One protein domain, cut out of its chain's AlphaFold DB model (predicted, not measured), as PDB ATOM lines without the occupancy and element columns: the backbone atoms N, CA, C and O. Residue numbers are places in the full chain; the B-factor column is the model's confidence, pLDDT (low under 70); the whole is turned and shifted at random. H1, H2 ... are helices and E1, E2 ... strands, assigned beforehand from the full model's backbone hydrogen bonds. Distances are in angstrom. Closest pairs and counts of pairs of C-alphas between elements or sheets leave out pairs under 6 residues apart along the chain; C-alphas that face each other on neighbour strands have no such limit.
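Overview. This is residues 18 to 35 and 48 to 112 of the 178 residues of an uncharacterized protein of Gibberella moniliformis (strain M3125 / FGSC 7600) (UniProt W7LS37). A small antiparallel sheet of three strands is sandwiched between two helices, with H1 slanting over one face and H2 running along the strands on the other. After H2 the chain folds back past that helix to the short H3, which sits near H2 and away from the sheet. The printed part has 83 residues with three named helices and three named strands, in the chain order H1 E1 E2 E3 H2 H3; the sheet's order is E1 - E2 - E3, and the class is mixed, helices and strands. The whole is only just compact, close to loose, with a radius of gyration of the C-alphas of 13.8 A, and it is flat, spanning 40 by 34 by 16 A.

Arrangement. The inner strand E2, residues 60 to 67, has edge strands E1, residues 55 to 57, and E3, residues 72 to 78, as neighbours. E1, E2 and E3 form a meander, each strand the antiparallel neighbour of the one before. E1 and E2 are a hairpin at 176 degrees between directions, with N 55 and O 62 within hydrogen-bond range at 2.9 A. E2 and E3 are a hairpin at 172 degrees, with N 63 and O 76 at 2.9 A and N 65 and O 74 at 3.0 A. Residues 51 to 52 pair antiparallel with residues 65 to 66 of E2. H2, residues 86 to 98, is on the sheet at a height of 8.7 A, over E2 and E3 and along the strands, at 16 degrees to E3 on the local plane; its closest C-alphas to E2 are those of Ala 87 and Phe 63, 5.5 A apart. H1, residues 18 to 35, is on the opposite face at a height of 9.2 A, over E2 and E3 and slantwise to the strands, at 34 degrees to E3 on the local plane; its closest C-alphas to E2 are those of Ile 28 and Leu 66, 6.5 A apart. These are three layers, helices on both faces of a sheet. H1 and H2 are apart. H3, residues 109 to 112, is not on the sheet; it is close to but not clearly touching H2, the closest C-alphas being those of Trp 89 and Phe 109, 6.6 A apart. In H2 every O i to N i+4 pair is within hydrogen-bond range, in H1 13 of 14, and H3 is too short for such a pair.

Along the chain. E2 is 23.3 A from first to last C-alpha, E3 19.9 A and E1 6.9 A. H1 is 26.4 A long and begins at C-alpha 18, (-46.393, 25.190, -40.628). H2 is 18.7 A long and begins at C-alpha 86, (-32.455, 10.785, -33.834). H3 is 5.0 A long and ends at C-alpha 112, (-29.111, 1.594, -31.022).

Size, cuts and confidence. The C-alphas of Gln 34 and Gly 111 are the two farthest apart, at 40.6 A. Residues 36 to 47 are not printed, and C-alphas 35 and 48 are 14.5 A apart across the cut. Of the links that are printed whole, E1 to E2 and E2 to E3 are tight, E3 to H2 and H2 to H3 are short, and none is long. The mean pLDDT of the printed part is 89.4, and residues 81 to 82 are under 70.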
ATOM      1  N   LYS A  18     -45.150  24.827 -39.937       91.75
ATOM      2  CA  LYS A  18     -46.393  25.190 -40.628       91.75
ATOM      3  C   LYS A  18     -46.202  25.304 -42.140       91.75
ATOM      4  O   LYS A  18     -47.071  24.868 -42.892       91.75
ATOM      5  N   ASP A  19     -45.104  25.903 -42.585       93.62
ATOM      6  CA  ASP A  19     -44.858  26.110 -44.012       93.62
ATOM      7  C   ASP A  19     -44.296  24.857 -44.681       93.62
ATOM      8  O   ASP A  19     -44.715  24.528 -45.788       93.62
ATOM      9  N   LEU A  20     -43.450  24.094 -43.981       93.69
ATOM     10  CA  LEU A  20     -42.973  22.794 -44.451       93.69
ATOM     11  C   LEU A  20     -44.124  21.799 -44.621       93.69
ATOM     12  O   LEU A  20     -44.206  21.146 -45.654       93.69
ATOM     13  N   VAL A  21     -45.062  21.724 -43.671       92.75
ATOM     14  CA  VAL A  21     -46.248  20.866 -43.811       92.75
ATOM     15  C   VAL A  21     -47.057  21.259 -45.043       92.75
ATOM     16  O   VAL A  21     -47.437  20.381 -45.811       92.75
ATOM     17  N   LYS A  22     -47.289  22.555 -45.289       93.88
ATOM     18  CA  LYS A  22     -47.983  23.005 -46.511       93.88
ATOM     19  C   LYS A  22     -47.229  22.604 -47.780       93.88
ATOM     20  O   LYS A  22     -47.865  22.150 -48.726       93.88
ATOM     21  N   LEU A  23     -45.908  22.778 -47.792       95.06
ATOM     22  CA  LEU A  23     -45.052  22.438 -48.927       95.06
ATOM     23  C   LEU A  23     -45.098  20.936 -49.227       95.06
ATOM     24  O   LEU A  23     -45.424  20.531 -50.335       95.06
ATOM     25  N   TYR A  24     -44.842  20.089 -48.237       95.31
ATOM     26  CA  TYR A  24     -44.845  18.643 -48.447       95.31
ATOM     27  C   TYR A  24     -46.250  18.088 -48.716       95.31
ATOM     28  O   TYR A  24     -46.403  17.148 -49.495       95.31
ATOM     29  N   SER A  25     -47.290  18.730 -48.174       92.12
ATOM     30  CA  SER A  25     -48.683  18.417 -48.519       92.12
ATOM     31  C   SER A  25     -49.035  18.783 -49.964       92.12
ATOM     32  O   SER A  25     -49.933  18.176 -50.542       92.12
ATOM     33  N   SER A  26     -48.387  19.782 -50.574       94.75
ATOM     34  CA  SER A  26     -48.593  20.054 -52.000       94.75
ATOM     35  C   SER A  26     -47.867  19.021 -52.858       94.75
ATOM     36  O   SER A  26     -48.453  18.518 -53.812       94.75
ATOM     37  N   PHE A  27     -46.652  18.619 -52.467       94.44
ATOM     38  CA  PHE A  27     -45.897  17.579 -53.165       94.44
ATOM     39  C   PHE A  27     -46.630  16.243 -53.194       94.44
ATOM     40  O   PHE A  27     -46.779  15.678 -54.274       94.44
ATOM     41  N   ILE A  28     -47.154  15.762 -52.062       91.81
ATOM     42  CA  ILE A  28     -47.878  14.482 -52.032       91.81
ATOM     43  C   ILE A  28     -49.116  14.499 -52.943       91.81
ATOM     44  O   ILE A  28     -49.332  13.564 -53.708       91.81
ATOM     45  N   LYS A  29     -49.861  15.615 -52.975       90.62
ATOM     46  CA  LYS A  29     -50.996  15.800 -53.893       90.62
ATOM     47  C   LYS A  29     -50.558  15.793 -55.355       90.62
ATOM     48  O   LYS A  29     -51.197  15.160 -56.191       90.62
ATOM     49  N   SER A  30     -49.466  16.486 -55.675       91.19
ATOM     50  CA  SER A  30     -48.907  16.512 -57.028       91.19
ATOM     51  C   SER A  30     -48.392  15.144 -57.475       91.19
ATOM     52  O   SER A  30     -48.527  14.812 -58.651       91.19
ATOM     53  N   ILE A  31     -47.819  14.355 -56.567       88.19
ATOM     54  CA  ILE A  31     -47.362  12.984 -56.824       88.19
ATOM     55  C   ILE A  31     -48.571  12.098 -57.129       88.19
ATOM     56  O   ILE A  31     -48.644  11.533 -58.218       88.19
ATOM     57  N   ASN A  32     -49.573  12.070 -56.246       87.62
ATOM     58  CA  ASN A  32     -50.792  11.288 -56.465       87.62
ATOM     59  C   ASN A  32     -51.489  11.671 -57.778       87.62
ATOM     60  O   ASN A  32     -51.892  10.800 -58.546       87.62
ATOM     61  N   SER A  33     -51.554  12.968 -58.100       88.50
ATOM     62  CA  SER A  33     -52.129  13.425 -59.368       88.50
ATOM     63  C   SER A  33     -51.360  12.914 -60.591       88.50
ATOM     64  O   SER A  33     -52.001  12.532 -61.567       88.50
ATOM     65  N   GLN A  34     -50.023  12.903 -60.558       86.25
ATOM     66  CA  GLN A  34     -49.188  12.465 -61.686       86.25
ATOM     67  C   GLN A  34     -49.270  10.954 -61.931       86.25
ATOM     68  O   GLN A  34     -49.217  10.523 -63.080       86.25
ATOM     69  N   PHE A  35     -49.430  10.154 -60.873       78.00
ATOM     70  CA  PHE A  35     -49.429   8.690 -60.970       78.00
ATOM     71  C   PHE A  35     -50.827   8.051 -60.988       78.00
ATOM     72  O   PHE A  35     -50.930   6.851 -61.230       78.00
ATOM     73  N   SER A  48     -45.048  -0.988 -49.731       79.88
ATOM     74  CA  SER A  48     -45.523   0.400 -49.737       79.88
ATOM     75  C   SER A  48     -44.427   1.367 -50.180       79.88
ATOM     76  O   SER A  48     -43.277   1.272 -49.739       79.88
ATOM     77  N   LEU A  49     -44.781   2.331 -51.030       86.38
ATOM     78  CA  LEU A  49     -43.864   3.388 -51.457       86.38
ATOM     79  C   LEU A  49     -43.680   4.442 -50.354       86.38
ATOM     80  O   LEU A  49     -44.635   5.096 -49.934       86.38
ATOM     81  N   VAL A  50     -42.426   4.686 -49.968       89.62
ATOM     82  CA  VAL A  50     -42.029   5.808 -49.108       89.62
ATOM     83  C   VAL A  50     -41.054   6.698 -49.870       89.62
ATOM     84  O   VAL A  50     -40.017   6.236 -50.344       89.62
ATOM     85  N   LEU A  51     -41.367   7.988 -49.978       92.06
ATOM     86  CA  LEU A  51     -40.468   8.986 -50.556       92.06
ATOM     87  C   LEU A  51     -39.790   9.764 -49.439       92.06
ATOM     88  O   LEU A  51     -40.466  10.293 -48.557       92.06
ATOM     89  N   PHE A  52     -38.465   9.845 -49.493       92.06
ATOM     90  CA  PHE A  52     -37.654  10.310 -48.377       92.06
ATOM     91  C   PHE A  52     -36.820  11.547 -48.729       92.06
ATOM     92  O   PHE A  52     -36.170  11.585 -49.773       92.06
ATOM     93  N   HIS A  53     -36.828  12.554 -47.851       92.31
ATOM     94  CA  HIS A  53     -36.004  13.760 -47.968       92.31
ATOM     95  C   HIS A  53     -35.386  14.139 -46.605       92.31
ATOM     96  O   HIS A  53     -36.002  14.877 -45.824       92.31
ATOM     97  N   PRO A  54     -34.176  13.639 -46.297       89.81
ATOM     98  CA  PRO A  54     -33.454  13.997 -45.083       89.81
ATOM     99  C   PRO A  54     -32.759  15.352 -45.213       89.81
ATOM    100  O   PRO A  54     -32.500  15.852 -46.308       89.81
ATOM    101  N   GLY A  55     -32.365  15.915 -44.078       88.38
ATOM    102  CA  GLY A  55     -31.461  17.055 -44.041       88.38
ATOM    103  C   GLY A  55     -30.681  17.115 -42.738       88.38
ATOM    104  O   GLY A  55     -31.181  16.786 -41.664       88.38
ATOM    105  N   SER A  56     -29.431  17.552 -42.848       86.94
ATOM    106  CA  SER A  56     -28.512  17.641 -41.725       86.94
ATOM    107  C   SER A  56     -27.697  18.917 -41.830       86.94
ATOM    108  O   SER A  56     -27.018  19.167 -42.827       86.94
ATOM    109  N   LEU A  57     -27.783  19.733 -40.787       82.44
ATOM    110  CA  LEU A  57     -26.932  20.885 -40.553       82.44
ATOM    111  C   LEU A  57     -26.485  20.881 -39.088       82.44
ATOM    112  O   LEU A  57     -27.181  20.339 -38.226       82.44
ATOM    113  N   PRO A  58     -25.346  21.511 -38.754       75.69
ATOM    114  CA  PRO A  58     -24.959  21.689 -37.362       75.69
ATOM    115  C   PRO A  58     -26.094  22.318 -36.538       75.69
ATOM    116  O   PRO A  58     -26.521  23.437 -36.810       75.69
ATOM    117  N   GLY A  59     -26.585  21.583 -35.535       77.12
ATOM    118  CA  GLY A  59     -27.688  22.011 -34.670       77.12
ATOM    119  C   GLY A  59     -29.095  21.816 -35.251       77.12
ATOM    120  O   GLY A  59     -30.048  22.283 -34.635       77.12
ATOM    121  N   SER A  60     -29.245  21.145 -36.398       85.50
ATOM    122  CA  SER A  60     -30.545  20.845 -37.002       85.50
ATOM    123  C   SER A  60     -30.521  19.534 -37.791       85.50
ATOM    124  O   SER A  60     -29.876  19.460 -38.836       85.50
ATOM    125  N   LEU A  61     -31.302  18.538 -37.365       89.12
ATOM    126  CA  LEU A  61     -31.652  17.396 -38.219       89.12
ATOM    127  C   LEU A  61     -33.118  17.471 -38.620       89.12
ATOM    128  O   LEU A  61     -33.980  17.789 -37.797       89.12
ATOM    129  N   ILE A  62     -33.390  17.142 -39.875       91.56
ATOM    130  CA  ILE A  62     -34.731  17.028 -40.431       91.56
ATOM    131  C   ILE A  62     -34.903  15.653 -41.064       91.56
ATOM    132  O   ILE A  62     -34.056  15.184 -41.823       91.56
ATOM    133  N   PHE A  63     -36.048  15.050 -40.781       94.06
ATOM    134  CA  PHE A  63     -36.551  13.873 -41.464       94.06
ATOM    135  C   PHE A  63     -37.889  14.226 -42.106       94.06
ATOM    136  O   PHE A  63     -38.779  14.768 -41.440       94.06
ATOM    137  N   VAL A  64     -38.028  13.914 -43.395       96.00
ATOM    138  CA  VAL A  64     -39.301  14.017 -44.108       96.00
ATOM    139  C   VAL A  64     -39.573  12.736 -44.865       96.00
ATOM    140  O   VAL A  64     -38.762  12.342 -45.700       96.00
ATOM    141  N   ALA A  65     -40.740  12.146 -44.631       95.56
ATOM    142  CA  ALA A  65     -41.243  11.034 -45.421       95.56
ATOM    143  C   ALA A  65     -42.647  11.331 -45.949       95.56
ATOM    144  O   ALA A  65     -43.500  11.849 -45.226       95.56
ATOM    145  N   LEU A  66     -42.880  10.993 -47.214       94.62
ATOM    146  CA  LEU A  66     -44.187  11.045 -47.861       94.62
ATOM    147  C   LEU A  66     -44.623   9.615 -48.159       94.62
ATOM    148  O   LEU A  66     -43.859   8.854 -48.755       94.62
ATOM    149  N   LEU A  67     -45.844   9.276 -47.758       92.69
ATOM    150  CA  LEU A  67     -46.480   7.990 -48.021       92.69
ATOM    151  C   LEU A  67     -47.690   8.258 -48.922       92.69
ATOM    152  O   LEU A  67     -48.770   8.568 -48.413       92.69
ATOM    153  N   PRO A  68     -47.515   8.216 -50.259       89.94
ATOM    154  CA  PRO A  68     -48.552   8.631 -51.205       89.94
ATOM    155  C   PRO A  68     -49.844   7.816 -51.070       89.94
ATOM    156  O   PRO A  68     -50.931   8.387 -51.134       89.94
ATOM    157  N   GLU A  69     -49.715   6.511 -50.799       86.31
ATOM    158  CA  GLU A  69     -50.824   5.558 -50.620       86.31
ATOM    159  C   GLU A  69     -51.783   5.949 -49.488       86.31
ATOM    160  O   GLU A  69     -52.994   5.794 -49.620       86.31
ATOM    161  N   THR A  70     -51.250   6.477 -48.382       88.38
ATOM    162  CA  THR A  70     -52.027   6.869 -47.194       88.38
ATOM    163  C   THR A  70     -52.224   8.380 -47.090       88.38
ATOM    164  O   THR A  70     -52.685   8.871 -46.060       88.38
ATOM    165  N   GLU A  71     -51.819   9.131 -48.119       90.75
ATOM    166  CA  GLU A  71     -51.753  10.598 -48.124       90.75
ATOM    167  C   GLU A  71     -51.090  11.192 -46.866       90.75
ATOM    168  O   GLU A  71     -51.465  12.260 -46.378       90.75
ATOM    169  N   THR A  72     -50.081  10.501 -46.331       92.38
ATOM    170  CA  THR A  72     -49.441  10.875 -45.066       92.38
ATOM    171  C   THR A  72     -48.104  11.576 -45.290       92.38
ATOM    172  O   THR A  72     -47.274  11.148 -46.092       92.38
ATOM    173  N   VAL A  73     -47.879  12.653 -44.534       94.62
ATOM    174  CA  VAL A  73     -46.598  13.365 -44.447       94.62
ATOM    175  C   VAL A  73     -46.073  13.253 -43.024       94.62
ATOM    176  O   VAL A  73     -46.734  13.685 -42.080       94.62
ATOM    177  N   ILE A  74     -44.863  12.728 -42.876       95.31
ATOM    178  CA  ILE A  74     -44.128  12.694 -41.612       95.31
ATOM    179  C   ILE A  74     -43.047  13.764 -41.693       95.31
ATOM    180  O   ILE A  74     -42.225  13.745 -42.607       95.31
ATOM    181  N   LEU A  75     -43.052  14.697 -40.743       95.50
ATOM    182  CA  LEU A  75     -42.063  15.765 -40.630       95.50
ATOM    183  C   LEU A  75     -41.529  15.796 -39.200       95.50
ATOM    184  O   LEU A  75     -42.278  16.078 -38.266       95.50
ATOM    185  N   ILE A  76     -40.231  15.556 -39.041       94.38
ATOM    186  CA  ILE A  76     -39.549  15.600 -37.748       94.38
ATOM    187  C   ILE A  76     -38.399  16.590 -37.849       94.38
ATOM    188  O   ILE A  76     -37.586  16.520 -38.767       94.38
ATOM    189  N   LEU A  77     -38.336  17.509 -36.887       92.19
ATOM    190  CA  LEU A  77     -37.266  18.487 -36.746       92.19
ATOM    191  C   LEU A  77     -36.640  18.322 -35.365       92.19
ATOM    192  O   LEU A  77     -37.350  18.336 -34.360       92.19
ATOM    193  N   THR A  78     -35.319  18.216 -35.309       89.38
ATOM    194  CA  THR A  78     -34.570  18.224 -34.050       89.38
ATOM    195  C   THR A  78     -33.551  19.353 -34.080       89.38
ATOM    196  O   THR A  78     -32.951  19.630 -35.114       89.38
ATOM    197  N   ASN A  79     -33.361  20.023 -32.946       83.31
ATOM    198  CA  ASN A  79     -32.503  21.201 -32.797       83.31
ATOM    199  C   ASN A  79     -31.209  20.893 -32.027       83.31
ATOM    200  O   ASN A  79     -30.676  21.747 -31.317       83.31
ATOM    201  N   SER A  80     -30.734  19.650 -32.107       71.06
ATOM    202  CA  SER A  80     -29.548  19.196 -31.385       71.06
ATOM    203  C   SER A  80     -28.460  18.744 -32.353       71.06
ATOM    204  O   SER A  80     -28.748  18.229 -33.432       71.06
ATOM    205  N   LEU A  81     -27.197  18.946 -31.964       65.38
ATOM    206  CA  LEU A  81     -26.074  18.232 -32.566       65.38
ATOM    207  C   LEU A  81     -26.200  16.788 -32.115       65.38
ATOM    208  O   LEU A  81     -25.877  16.459 -30.973       65.38
ATOM    209  N   ALA A  82     -26.797  15.977 -32.967       64.38
ATOM    210  CA  ALA A  82     -27.294  14.711 -32.509       64.38
ATOM    211  C   ALA A  82     -26.121  13.747 -32.281       64.38
ATOM    212  O   ALA A  82     -25.266  13.539 -33.142       64.38
ATOM    213  N   LEU A  83     -26.087  13.161 -31.084       78.50
ATOM    214  CA  LEU A  83     -25.196  12.053 -30.739       78.50
ATOM    215  C   LEU A  83     -25.528  10.785 -31.534       78.50
ATOM    216  O   LEU A  83     -24.853   9.780 -31.363       78.50
ATOM    217  N   ASN A  84     -26.577  10.802 -32.351       84.81
ATOM    218  CA  ASN A  84     -27.037   9.735 -33.229       84.81
ATOM    219  C   ASN A  84     -28.001  10.323 -34.279       84.81
ATOM    220  O   ASN A  84     -28.260  11.519 -34.253       84.81
ATOM    221  N   ASP A  85     -28.555   9.525 -35.188       86.62
ATOM    222  CA  ASP A  85     -29.504  10.025 -36.194       86.62
ATOM    223  C   ASP A  85     -30.953  10.055 -35.663       86.62
ATOM    224  O   ASP A  85     -31.844   9.353 -36.135       86.62
ATOM    225  N   THR A  86     -31.188  10.831 -34.595       89.12
ATOM    226  CA  THR A  86     -32.455  10.785 -33.834       89.12
ATOM    227  C   THR A  86     -33.683  11.064 -34.702       89.12
ATOM    228  O   THR A  86     -34.717  10.419 -34.531       89.12
ATOM    229  N   ALA A  87     -33.598  12.053 -35.599       91.75
ATOM    230  CA  ALA A  87     -34.724  12.444 -36.446       91.75
ATOM    231  C   ALA A  87     -35.131  11.300 -37.380       91.75
ATOM    232  O   ALA A  87     -36.324  11.042 -37.543       91.75
ATOM    233  N   ASP A  88     -34.140  10.604 -37.935       91.44
ATOM    234  CA  ASP A  88     -34.349   9.464 -38.811       91.44
ATOM    235  C   ASP A  88     -34.971   8.278 -38.084       91.44
ATOM    236  O   ASP A  88     -36.005   7.767 -38.501       91.44
ATOM    237  N   TRP A  89     -34.429   7.911 -36.927       92.62
ATOM    238  CA  TRP A  89     -34.940   6.772 -36.167       92.62
ATOM    239  C   TRP A  89     -36.370   6.972 -35.664       92.62
ATOM    240  O   TRP A  89     -37.171   6.041 -35.704       92.62
ATOM    241  N   ILE A  90     -36.729   8.187 -35.234       92.88
ATOM    242  CA  ILE A  90     -38.127   8.505 -34.902       92.88
ATOM    243  C   ILE A  90     -39.006   8.392 -36.153       92.88
ATOM    244  O   ILE A  90     -40.111   7.859 -36.080       92.88
ATOM    245  N   GLY A  91     -38.514   8.866 -37.298       93.75
ATOM    246  CA  GLY A  91     -39.213   8.779 -38.575       93.75
ATOM    247  C   GLY A  91     -39.499   7.344 -38.994       93.75
ATOM    248  O   GLY A  91     -40.642   7.017 -39.314       93.75
ATOM    249  N   GLN A  92     -38.488   6.482 -38.918       93.31
ATOM    250  CA  GLN A  92     -38.612   5.063 -39.227       93.31
ATOM    251  C   GLN A  92     -39.582   4.350 -38.280       93.31
ATOM    252  O   GLN A  92     -40.469   3.656 -38.766       93.31
ATOM    253  N   MET A  93     -39.523   4.598 -36.963       94.12
ATOM    254  CA  MET A  93     -40.492   4.025 -36.011       94.12
ATOM    255  C   MET A  93     -41.946   4.374 -36.361       94.12
ATOM    256  O   MET A  93     -42.833   3.529 -36.257       94.12
ATOM    257  N   ILE A  94     -42.205   5.617 -36.780       94.69
ATOM    258  CA  ILE A  94     -43.551   6.050 -37.177       94.69
ATOM    259  C   ILE A  94     -43.976   5.367 -38.485       94.69
ATOM    260  O   ILE A  94     -45.121   4.932 -38.598       94.69
ATOM    261  N   ILE A  95     -43.071   5.247 -39.462       92.81
ATOM    262  CA  ILE A  95     -43.349   4.542 -40.723       92.81
ATOM    263  C   ILE A  95     -43.675   3.076 -40.460       92.81
ATOM    264  O   ILE A  95     -44.670   2.586 -40.986       92.81
ATOM    265  N   GLU A  96     -42.870   2.393 -39.645       92.12
ATOM    266  CA  GLU A  96     -43.068   0.986 -39.285       92.12
ATOM    267  C   GLU A  96     -44.439   0.738 -38.665       92.12
ATOM    268  O   GLU A  96     -45.042  -0.309 -38.898       92.12
ATOM    269  N   GLU A  97     -44.942   1.698 -37.892       91.81
ATOM    270  CA  GLU A  97     -46.285   1.630 -37.333       91.81
ATOM    271  C   GLU A  97     -47.364   1.838 -38.401       91.81
ATOM    272  O   GLU A  97     -48.315   1.064 -38.468       91.81
ATOM    273  N   ILE A  98     -47.204   2.829 -39.283       90.50
ATOM    274  CA  ILE A  98     -48.180   3.116 -40.347       90.50
ATOM    275  C   ILE A  98     -48.287   1.958 -41.345       90.50
ATOM    276  O   ILE A  98     -49.390   1.600 -41.753       90.50
ATOM    277  N   VAL A  99     -47.154   1.370 -41.738       89.06
ATOM    278  CA  VAL A  99     -47.106   0.240 -42.681       89.06
ATOM    279  C   VAL A  99     -47.265  -1.120 -41.989       89.06
ATOM    280  O   VAL A  99     -47.210  -2.153 -42.650       89.06
ATOM    281  N   ASN A 100     -47.496  -1.123 -40.670       89.19
ATOM    282  CA  ASN A 100     -47.768  -2.302 -39.848       89.19
ATOM    283  C   ASN A 100     -46.695  -3.404 -39.968       89.19
ATOM    284  O   ASN A 100     -46.993  -4.573 -40.229       89.19
ATOM    285  N   VAL A 101     -45.425  -3.028 -39.785       89.19
ATOM    286  CA  VAL A 101     -44.293  -3.967 -39.796       89.19
ATOM    287  C   VAL A 101     -44.420  -4.966 -38.634       89.19
ATOM    288  O   VAL A 101     -44.642  -4.538 -37.496       89.19
ATOM    289  N   PRO A 102     -44.242  -6.282 -38.869       91.00
ATOM    290  CA  PRO A 102     -44.237  -7.287 -37.807       91.00
ATOM    291  C   PRO A 102     -43.199  -6.997 -36.716       91.00
ATOM    292  O   PRO A 102     -42.072  -6.596 -37.002       91.00
ATOM    293  N   SER A 103     -43.569  -7.221 -35.454       89.06
ATOM    294  CA  SER A 103     -42.757  -6.857 -34.280       89.06
ATOM    295  C   SER A 103     -41.350  -7.464 -34.266       89.06
ATOM    296  O   SER A 103     -40.413  -6.839 -33.785       89.06
ATOM    297  N   GLU A 104     -41.195  -8.661 -34.822       92.19
ATOM    298  CA  GLU A 104     -39.944  -9.405 -34.937       92.19
ATOM    299  C   GLU A 104     -38.978  -8.818 -35.975       92.19
ATOM    300  O   GLU A 104     -37.792  -9.143 -35.959       92.19
ATOM    301  N   LEU A 105     -39.479  -7.954 -36.866       89.62
ATOM    302  CA  LEU A 105     -38.692  -7.232 -37.865       89.62
ATOM    303  C   LEU A 105     -38.387  -5.788 -37.440       89.62
ATOM    304  O   LEU A 105     -37.529  -5.158 -38.059       89.62
ATOM    305  N   LYS A 106     -39.059  -5.261 -36.403       89.94
ATOM    306  CA  LYS A 106     -38.853  -3.884 -35.931       89.94
ATOM    307  C   LYS A 106     -37.471  -3.736 -35.265       89.94
ATOM    308  O   LYS A 106     -37.153  -4.490 -34.339       89.94
ATOM    309  N   PRO A 107     -36.636  -2.768 -35.680       90.12
ATOM    310  CA  PRO A 107     -35.350  -2.497 -35.053       90.12
ATOM    311  C   PRO A 107     -35.483  -2.017 -33.602       90.12
ATOM    312  O   PRO A 107     -36.374  -1.254 -33.232       90.12
ATOM    313  N   GLY A 108     -34.514  -2.391 -32.764       90.56
ATOM    314  CA  GLY A 108     -34.406  -1.908 -31.385       90.56
ATOM    315  C   GLY A 108     -33.807  -0.500 -31.292       90.56
ATOM    316  O   GLY A 108     -32.686  -0.349 -30.805       90.56
ATOM    317  N   PHE A 109     -34.529   0.532 -31.744       90.56
ATOM    318  CA  PHE A 109     -34.011   1.910 -31.838       90.56
ATOM    319  C   PHE A 109     -33.475   2.485 -30.519       90.56
ATOM    320  O   PHE A 109     -32.485   3.213 -30.534       90.56
ATOM    321  N   VAL A 110     -34.056   2.121 -29.371       89.75
ATOM    322  CA  VAL A 110     -33.563   2.562 -28.051       89.75
ATOM    323  C   VAL A 110     -32.154   2.029 -27.778       89.75
ATOM    324  O   VAL A 110     -31.260   2.804 -27.448       89.75
ATOM    325  N   GLY A 111     -31.923   0.731 -27.992       91.50
ATOM    326  CA  GLY A 111     -30.600   0.130 -27.797       91.50
ATOM    327  C   GLY A 111     -29.564   0.677 -28.783       91.50
ATOM    328  O   GLY A 111     -28.423   0.942 -28.406       91.50
ATOM    329  N   MET A 112     -29.970   0.929 -30.033       92.75
ATOM    330  CA  MET A 112     -29.111   1.594 -31.022       92.75
ATOM    331  C   MET A 112     -28.741   3.018 -30.589       92.75
ATOM    332  O   MET A 112     -27.595   3.439 -30.770       92.75
TER     333      MET A 112